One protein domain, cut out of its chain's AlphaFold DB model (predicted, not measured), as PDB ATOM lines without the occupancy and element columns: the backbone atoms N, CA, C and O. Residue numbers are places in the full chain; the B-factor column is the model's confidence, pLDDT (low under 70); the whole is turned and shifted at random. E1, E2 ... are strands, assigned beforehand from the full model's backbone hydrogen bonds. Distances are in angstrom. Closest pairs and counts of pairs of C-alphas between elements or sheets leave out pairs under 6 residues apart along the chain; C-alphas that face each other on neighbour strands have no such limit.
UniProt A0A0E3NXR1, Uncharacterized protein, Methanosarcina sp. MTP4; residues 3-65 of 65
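Overview. This is residues 3 to 65 of the 65 residues of an uncharacterized protein of Methanosarcina sp. MTP4 (UniProt A0A0E3NXR1). Two strand hairpins, E1 with E2 and E3 with E4, run crosswise in separate sheets; short E5 returns beside E2, and residues 41 to 46 stick out. The 63 printed residues hold no named helix and five strands, E1 to E5, in antiparallel sheets E1 - E2 - E5 and E3 - E4: all strand, though only 28 residues are in named elements. It is only just compact, close to loose: radius of gyration of the C-alphas 12.7 A, spans 36 by 28 by 20 A.

Along the chain. Find C-alpha 3 at (-61.851, -1.403, -8.550); there E1, residues 3 to 8, begins its 16.3 A. E2, residues 15 to 21, covers 17.1 A; E3, 34 to 39, 16.6 A; E4, 48 to 53, 16.3 A. E5, 62 to 64, ends at (-50.753, 2.950, -5.648).

Arrangement. Within hydrogen-bond range, find N 5 and O 19 in hairpin E1 and E2, 2.8 A; N 20 and O 63 between E2 and E5, 3.0 A; N 36 and O 51 in hairpin E3 and E4, 2.8 A. E2 and E4 are apart.

Size, cuts and confidence. The printed part has no cut; residues 22 to 33 form the long link. Confidence is low, under 70, in 31 residues, among them 40 to 47.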
ATOM      1  N   LYS A   3     -61.672  -0.415  -9.630       66.56
ATOM      2  CA  LYS A   3     -61.851  -1.403  -8.550       66.56
ATOM      3  C   LYS A   3     -60.682  -1.317  -7.568       66.56
ATOM      4  O   LYS A   3     -59.547  -1.135  -8.004       66.56
ATOM      5  N   GLY A   4     -60.966  -1.404  -6.267       65.06
ATOM      6  CA  GLY A   4     -59.945  -1.416  -5.218       65.06
ATOM      7  C   GLY A   4     -59.376  -2.818  -5.004       65.06
ATOM      8  O   GLY A   4     -60.134  -3.783  -4.979       65.06
ATOM      9  N   ILE A   5     -58.061  -2.912  -4.839       65.94
ATOM     10  CA  ILE A   5     -57.324  -4.127  -4.488       65.94
ATOM     11  C   ILE A   5     -56.500  -3.818  -3.237       65.94
ATOM     12  O   ILE A   5     -55.824  -2.791  -3.184       65.94
ATOM     13  N   THR A   6     -56.561  -4.700  -2.239       68.06
ATOM     14  CA  THR A   6     -55.684  -4.655  -1.061       68.06
ATOM     15  C   THR A   6     -54.733  -5.837  -1.131       68.06
ATOM     16  O   THR A   6     -55.182  -6.974  -1.243       68.06
ATOM     17  N   VAL A   7     -53.433  -5.566  -1.076       69.44
ATOM     18  CA  VAL A   7     -52.406  -6.602  -0.963       69.44
ATOM     19  C   VAL A   7     -52.060  -6.769   0.508       69.44
ATOM     20  O   VAL A   7     -51.672  -5.809   1.179       69.44
ATOM     21  N   GLU A   8     -52.203  -7.993   0.994       66.19
ATOM     22  CA  GLU A   8     -51.890  -8.385   2.361       66.19
ATOM     23  C   GLU A   8     -50.685  -9.325   2.347       66.19
ATOM     24  O   GLU A   8     -50.660 -10.311   1.608       66.19
ATOM     25  N   GLU A   9     -49.672  -9.017   3.153       66.56
ATOM     26  CA  GLU A   9     -48.574  -9.942   3.394       66.56
ATOM     27  C   GLU A   9     -49.112 -11.170   4.133       66.56
ATOM     28  O   GLU A   9     -49.747 -11.063   5.185       66.56
ATOM     29  N   LYS A  10     -48.852 -12.353   3.570       62.75
ATOM     30  CA  LYS A  10     -49.438 -13.615   4.031       62.75
ATOM     31  C   LYS A  10     -49.165 -13.897   5.510       62.75
ATOM     32  O   LYS A  10     -50.075 -14.353   6.205       62.75
ATOM     33  N   ASP A  11     -47.949 -13.609   5.966       70.25
ATOM     34  CA  ASP A  11     -47.463 -14.032   7.282       70.25
ATOM     35  C   ASP A  11     -47.724 -12.988   8.372       70.25
ATOM     36  O   ASP A  11     -48.063 -13.339   9.501       70.25
ATOM     37  N   THR A  12     -47.624 -11.700   8.043       75.81
ATOM     38  CA  THR A  12     -47.808 -10.618   9.024       75.81
ATOM     39  C   THR A  12     -49.231 -10.076   9.055       75.81
ATOM     40  O   THR A  12     -49.578  -9.337   9.976       75.81
ATOM     41  N   LYS A  13     -50.052 -10.389   8.040       70.25
ATOM     42  CA  LYS A  13     -51.339  -9.721   7.788       70.25
ATOM     43  C   LYS A  13     -51.203  -8.207   7.591       70.25
ATOM     44  O   LYS A  13     -52.193  -7.472   7.614       70.25
ATOM     45  N   GLY A  14     -49.975  -7.731   7.375       64.00
ATOM     46  CA  GLY A  14     -49.673  -6.349   7.062       64.00
ATOM     47  C   GLY A  14     -50.283  -5.990   5.716       64.00
ATOM     48  O   GLY A  14     -50.039  -6.652   4.709       64.00
ATOM     49  N   ARG A  15     -51.102  -4.942   5.688       64.94
ATOM     50  CA  ARG A  15     -51.641  -4.395   4.439       64.94
ATOM     51  C   ARG A  15     -50.570  -3.514   3.826       64.94
ATOM     52  O   ARG A  15     -50.270  -2.456   4.370       64.94
ATOM     53  N   VAL A  16     -49.972  -3.975   2.736       61.66
ATOM     54  CA  VAL A  16     -48.767  -3.342   2.188       61.66
ATOM     55  C   VAL A  16     -49.112  -2.407   1.032       61.66
ATOM     56  O   VAL A  16     -48.462  -1.379   0.870       61.66
ATOM     57  N   TYR A  17     -50.163  -2.711   0.257       67.25
ATOM     58  CA  TYR A  17     -50.504  -1.924  -0.932       67.25
ATOM     59  C   TYR A  17     -52.007  -1.794  -1.163       67.25
ATOM     60  O   TYR A  17     -52.731  -2.791  -1.197       67.25
ATOM     61  N   PHE A  18     -52.452  -0.563  -1.408       63.75
ATOM     62  CA  PHE A  18     -53.790  -0.257  -1.896       63.75
ATOM     63  C   PHE A  18     -53.678   0.169  -3.358       63.75
ATOM     64  O   PHE A  18     -53.111   1.209  -3.684       63.75
ATOM     65  N   GLY A  19     -54.171  -0.677  -4.257       65.00
ATOM     66  CA  GLY A  19     -54.154  -0.437  -5.693       65.00
ATOM     67  C   GLY A  19     -55.552  -0.135  -6.216       65.00
ATOM     68  O   GLY A  19     -56.518  -0.785  -5.819       65.00
ATOM     69  N   ARG A  20     -55.693   0.810  -7.146       69.50
ATOM     70  CA  ARG A  20     -56.887   0.893  -8.007       69.50
ATOM     71  C   ARG A  20     -56.537   0.409  -9.394       69.50
ATOM     72  O   ARG A  20     -55.582   0.929  -9.945       69.50
ATOM     73  N   VAL A  21     -57.324  -0.494  -9.969       71.31
ATOM     74  CA  VAL A  21     -57.152  -0.976 -11.354       71.31
ATOM     75  C   VAL A  21     -58.250  -0.477 -12.292       71.31
ATOM     76  O   VAL A  21     -59.417  -0.356 -11.893       71.31
ATOM     77  N   LYS A  22     -57.874  -0.178 -13.543       68.00
ATOM     78  CA  LYS A  22     -58.768   0.311 -14.603       68.00
ATOM     79  C   LYS A  22     -59.243  -0.827 -15.508       68.00
ATOM     80  O   LYS A  22     -58.456  -1.671 -15.913       68.00
ATOM     81  N   GLY A  23     -60.512  -0.783 -15.917       67.25
ATOM     82  CA  GLY A  23     -61.061  -1.653 -16.968       67.25
ATOM     83  C   GLY A  23     -61.993  -2.758 -16.465       67.25
ATOM     84  O   GLY A  23     -62.327  -2.827 -15.280       67.25
ATOM     85  N   LYS A  24     -62.470  -3.598 -17.393       64.44
ATOM     86  CA  LYS A  24     -63.195  -4.836 -17.071       64.44
ATOM     87  C   LYS A  24     -62.167  -5.900 -16.691       64.44
ATOM     88  O   LYS A  24     -61.679  -6.617 -17.549       64.44
ATOM     89  N   LEU A  25     -61.850  -5.962 -15.406       69.06
ATOM     90  CA  LEU A  25     -61.077  -7.048 -14.815       69.06
ATOM     91  C   LEU A  25     -62.032  -7.964 -14.051       69.06
ATOM     92  O   LEU A  25     -62.774  -7.485 -13.178       69.06
ATOM     93  N   ASP A  26     -62.036  -9.250 -14.398       71.88
ATOM     94  CA  ASP A  26     -62.757 -10.302 -13.669       71.88
ATOM     95  C   ASP A  26     -61.853 -10.900 -12.583       71.88
ATOM     96  O   ASP A  26     -61.543 -12.081 -12.597       71.88
ATOM     97  N   ILE A  27     -61.377 -10.037 -11.679       71.62
ATOM     98  CA  ILE A  27     -60.609 -10.434 -10.492       71.62
ATOM     99  C   ILE A  27     -61.597 -10.641  -9.343       71.62
ATOM    100  O   ILE A  27     -62.399  -9.743  -9.048       71.62
ATOM    101  N   LYS A  28     -61.522 -11.802  -8.699       71.50
ATOM    102  CA  LYS A  28     -62.344 -12.233  -7.568       71.50
ATOM    103  C   LYS A  28     -61.480 -12.465  -6.334       71.50
ATOM    104  O   LYS A  28     -60.261 -12.600  -6.400       71.50
ATOM    105  N   GLU A  29     -62.130 -12.479  -5.177       68.00
ATOM    106  CA  GLU A  29     -61.469 -12.882  -3.939       68.00
ATOM    107  C   GLU A  29     -60.974 -14.330  -4.063       68.00
ATOM    108  O   GLU A  29     -61.719 -15.207  -4.501       68.00
ATOM    109  N   GLY A  30     -59.712 -14.564  -3.698       73.19
ATOM    110  CA  GLY A  30     -59.042 -15.858  -3.851       73.19
ATOM    111  C   GLY A  30     -58.215 -16.002  -5.132       73.19
ATOM    112  O   GLY A  30     -57.391 -16.915  -5.203       73.19
ATOM    113  N   ASP A  31     -58.359 -15.096  -6.104       75.19
ATOM    114  CA  ASP A  31     -57.518 -15.102  -7.301       75.19
ATOM    115  C   ASP A  31     -56.071 -14.714  -6.966       75.19
ATOM    116  O   ASP A  31     -55.798 -13.878  -6.100       75.19
ATOM    117  N   THR A  32     -55.124 -15.316  -7.685       76.75
ATOM    118  CA  THR A  32     -53.696 -14.999  -7.559       76.75
ATOM    119  C   THR A  32     -53.293 -13.975  -8.613       76.75
ATOM    120  O   THR A  32     -53.549 -14.164  -9.800       76.75
ATOM    121  N   LEU A  33     -52.628 -12.906  -8.176       78.62
ATOM    122  CA  LEU A  33     -52.036 -11.882  -9.037       78.62
ATOM    123  C   LEU A  33     -50.525 -11.852  -8.841       78.62
ATOM    124  O   LEU A  33     -50.016 -12.233  -7.785       78.62
ATOM    125  N   TYR A  34     -49.817 -11.341  -9.842       78.81
ATOM    126  CA  TYR A  34     -48.360 -11.322  -9.849       78.81
ATOM    127  C   TYR A  34     -47.842  -9.893  -9.710       78.81
ATOM    128  O   TYR A  34     -48.300  -8.970 -10.388       78.81
ATOM    129  N   LEU A  35     -46.870  -9.703  -8.816       79.69
ATOM    130  CA  LEU A  35     -46.195  -8.425  -8.605       79.69
ATOM    131  C   LEU A  35     -44.840  -8.442  -9.310       79.69
ATOM    132  O   LEU A  35     -43.946  -9.200  -8.942       79.69
ATOM    133  N   GLY A  36     -44.669  -7.573 -10.301       78.19
ATOM    134  CA  GLY A  36     -43.367  -7.321 -10.907       78.19
ATOM    135  C   GLY A  36     -42.708  -6.117 -10.255       78.19
ATOM    136  O   GLY A  36     -43.209  -5.001 -10.367       78.19
ATOM    137  N   VAL A  37     -41.562  -6.324  -9.611       77.69
ATOM    138  CA  VAL A  37     -40.778  -5.248  -8.997       77.69
ATOM    139  C   VAL A  37     -39.519  -5.014  -9.822       77.69
ATOM    140  O   VAL A  37     -38.791  -5.952 -10.136       77.69
ATOM    141  N   ARG A  38     -39.260  -3.761 -10.207       79.31
ATOM    142  CA  ARG A  38     -38.062  -3.372 -10.963       79.31
ATOM    143  C   ARG A  38     -37.327  -2.244 -10.241       79.31
ATOM    144  O   ARG A  38     -37.982  -1.268  -9.870       79.31
ATOM    145  N   PRO A  39     -35.998  -2.333 -10.059       71.75
ATOM    146  CA  PRO A  39     -35.225  -1.234  -9.496       71.75
ATOM    147  C   PRO A  39     -35.311  -0.008 -10.411       71.75
ATOM    148  O   PRO A  39     -35.331  -0.136 -11.639       71.75
ATOM    149  N   THR A  40     -35.378   1.182  -9.820       68.62
ATOM    150  CA  THR A  40     -35.273   2.445 -10.555       68.62
ATOM    151  C   THR A  40     -34.016   3.177 -10.149       68.62
ATOM    152  O   THR A  40     -33.817   3.454  -8.974       68.62
ATOM    153  N   TYR A  41     -33.188   3.506 -11.136       62.91
ATOM    154  CA  TYR A  41     -31.909   4.182 -10.922       62.91
ATOM    155  C   TYR A  41     -31.986   5.706 -11.134       62.91
ATOM    156  O   TYR A  41     -31.001   6.393 -10.911       62.91
ATOM    157  N   GLU A  42     -33.138   6.241 -11.565       56.56
ATOM    158  CA  GLU A  42     -33.225   7.585 -12.173       56.56
ATOM    159  C   GLU A  42     -34.123   8.598 -11.439       56.56
ATOM    160  O   GLU A  42     -34.331   9.694 -11.952       56.56
ATOM    161  N   VAL A  43     -34.696   8.278 -10.274       56.66
ATOM    162  CA  VAL A  43     -35.602   9.212  -9.579       56.66
ATOM    163  C   VAL A  43     -35.197   9.322  -8.117       56.66
ATOM    164  O   VAL A  43     -35.286   8.337  -7.384       56.66
ATOM    165  N   GLU A  44     -34.750  10.512  -7.708       57.31
ATOM    166  CA  GLU A  44     -34.495  10.834  -6.302       57.31
ATOM    167  C   GLU A  44     -35.713  10.423  -5.452       57.31
ATOM    168  O   GLU A  44     -36.867  10.637  -5.830       57.31
ATOM    169  N   ASP A  45     -35.426   9.722  -4.353       58.84
ATOM    170  CA  ASP A  45     -36.354   9.117  -3.384       58.84
ATOM    171  C   ASP A  45     -37.176   7.889  -3.819       58.84
ATOM    172  O   ASP A  45     -37.918   7.334  -3.004       58.84
ATOM    173  N   LYS A  46     -37.032   7.374  -5.050       61.00
ATOM    174  CA  LYS A  46     -37.701   6.122  -5.468       61.00
ATOM    175  C   LYS A  46     -36.701   5.059  -5.898       61.00
ATOM    176  O   LYS A  46     -36.085   5.147  -6.955       61.00
ATOM    177  N   THR A  47     -36.613   3.990  -5.110       67.56
ATOM    178  CA  THR A  47     -35.712   2.854  -5.372       67.56
ATOM    179  C   THR A  47     -36.349   1.758  -6.231       67.56
ATOM    180  O   THR A  47     -35.637   0.929  -6.800       67.56
ATOM    181  N   MET A  48     -37.684   1.729  -6.350       70.31
ATOM    182  CA  MET A  48     -38.416   0.642  -7.006       70.31
ATOM    183  C   MET A  48     -39.674   1.113  -7.749       70.31
ATOM    184  O   MET A  48     -40.425   1.970  -7.285       70.31
ATOM    185  N   LYS A  49     -39.952   0.466  -8.886       73.69
ATOM    186  CA  LYS A  49     -41.247   0.457  -9.578       73.69
ATOM    187  C   LYS A  49     -41.923  -0.887  -9.353       73.69
ATOM    188  O   LYS A  49     -41.331  -1.928  -9.628       73.69
ATOM    189  N   VAL A  50     -43.173  -0.848  -8.916       75.75
ATOM    190  CA  VAL A  50     -44.023  -2.031  -8.781       75.75
ATOM    191  C   VAL A  50     -45.020  -2.034  -9.936       75.75
ATOM    192  O   VAL A  50     -45.520  -0.983 -10.347       75.75
ATOM    193  N   PHE A  51     -45.320  -3.212 -10.463       80.62
ATOM    194  CA  PHE A  51     -46.351  -3.453 -11.461       80.62
ATOM    195  C   PHE A  51     -47.200  -4.655 -11.046       80.62
ATOM    196  O   PHE A  51     -46.689  -5.572 -10.408       80.62
ATOM    197  N   LEU A  52     -48.478  -4.647 -11.419       80.38
ATOM    198  CA  LEU A  52     -49.413  -5.734 -11.165       80.38
ATOM    199  C   LEU A  52     -49.769  -6.404 -12.493       80.38
ATOM    200  O   LEU A  52     -50.032  -5.705 -13.475       80.38
ATOM    201  N   TYR A  53     -49.769  -7.730 -12.504       82.44
ATOM    202  CA  TYR A  53     -50.045  -8.556 -13.674       82.44
ATOM    203  C   TYR A  53     -51.113  -9.601 -13.355       82.44
ATOM    204  O   TYR A  53     -51.236 -10.043 -12.205       82.44
ATOM    205  N   ASP A  54     -51.884  -9.978 -14.371       81.88
ATOM    206  CA  ASP A  54     -52.753 -11.154 -14.316       81.88
ATOM    207  C   ASP A  54     -51.974 -12.449 -14.623       81.88
ATOM    208  O   ASP A  54     -50.755 -12.439 -14.795       81.88
ATOM    209  N   ALA A  55     -52.677 -13.582 -14.652       81.62
ATOM    210  CA  ALA A  55     -52.084 -14.892 -14.925       81.62
ATOM    211  C   ALA A  55     -51.607 -15.091 -16.374       81.62
ATOM    212  O   ALA A  55     -50.925 -16.074 -16.654       81.62
ATOM    213  N   GLU A  56     -51.954 -14.180 -17.280       84.12
ATOM    214  CA  GLU A  56     -51.544 -14.190 -18.686       84.12
ATOM    215  C   GLU A  56     -50.393 -13.199 -18.949       84.12
ATOM    216  O   GLU A  56     -50.103 -12.878 -20.100       84.12
ATOM    217  N   ASP A  57     -49.732 -12.705 -17.893       81.06
ATOM    218  CA  ASP A  57     -48.685 -11.673 -17.939       81.06
ATOM    219  C   ASP A  57     -49.157 -10.318 -18.507       81.06
ATOM    220  O   ASP A  57     -48.345  -9.440 -18.838       81.06
ATOM    221  N   ASN A  58     -50.468 -10.065 -18.558       82.75
ATOM    222  CA  ASN A  58     -50.962  -8.758 -18.961       82.75
ATOM    223  C   ASN A  58     -50.772  -7.760 -17.821       82.75
ATOM    224  O   ASN A  58     -51.238  -7.939 -16.692       82.75
ATOM    225  N   LYS A  59     -50.109  -6.645 -18.136       83.12
ATOM    226  CA  LYS A  59     -49.907  -5.551 -17.189       83.12
ATOM    227  C   LYS A  59     -51.230  -4.841 -16.915       83.12
ATOM    228  O   LYS A  59     -51.822  -4.249 -17.818       83.12
ATOM    229  N   LEU A  60     -51.634  -4.806 -15.653       81.44
ATOM    230  CA  LEU A  60     -52.813  -4.071 -15.224       81.44
ATOM    231  C   LEU A  60     -52.478  -2.580 -15.087       81.44
ATOM    232  O   LEU A  60     -51.432  -2.214 -14.552       81.44
ATOM    233  N   ASP A  61     -53.353  -1.703 -15.582       74.56
ATOM    234  CA  ASP A  61     -53.245  -0.257 -15.353       74.56
ATOM    235  C   ASP A  61     -53.726   0.041 -13.931       74.56
ATOM    236  O   ASP A  61     -54.926  -0.066 -13.644       74.56
ATOM    237  N   TRP A  62     -52.784   0.336 -13.031       73.69
ATOM    238  CA  TRP A  62     -53.056   0.510 -11.612       73.69
ATOM    239  C   TRP A  62     -52.355   1.723 -11.003       73.69
ATOM    240  O   TRP A  62     -51.325   2.189 -11.486       73.69
ATOM    241  N   THR A  63     -52.923   2.243  -9.918       62.94
ATOM    242  CA  THR A  63     -52.330   3.321  -9.115       62.94
ATOM    243  C   THR A  63     -52.210   2.884  -7.664       62.94
ATOM    244  O   THR A  63     -53.178   2.362  -7.113       62.94
ATOM    245  N   LEU A  64     -51.034   3.110  -7.074       64.44
ATOM    246  CA  LEU A  64     -50.753   2.950  -5.648       64.44
ATOM    247  C   LEU A  64     -51.315   4.162  -4.894       64.44
ATOM    248  O   LEU A  64     -51.036   5.296  -5.291       64.44
ATOM    249  N   VAL A  65     -52.136   3.918  -3.873       58.53
ATOM    250  CA  VAL A  65     -52.789   4.947  -3.045       58.53
ATOM    251  C   VAL A  65     -52.243   4.901  -1.630       58.53
ATOM    252  O   VAL A  65     -52.085   3.771  -1.113       58.53
TER     253      VAL A  65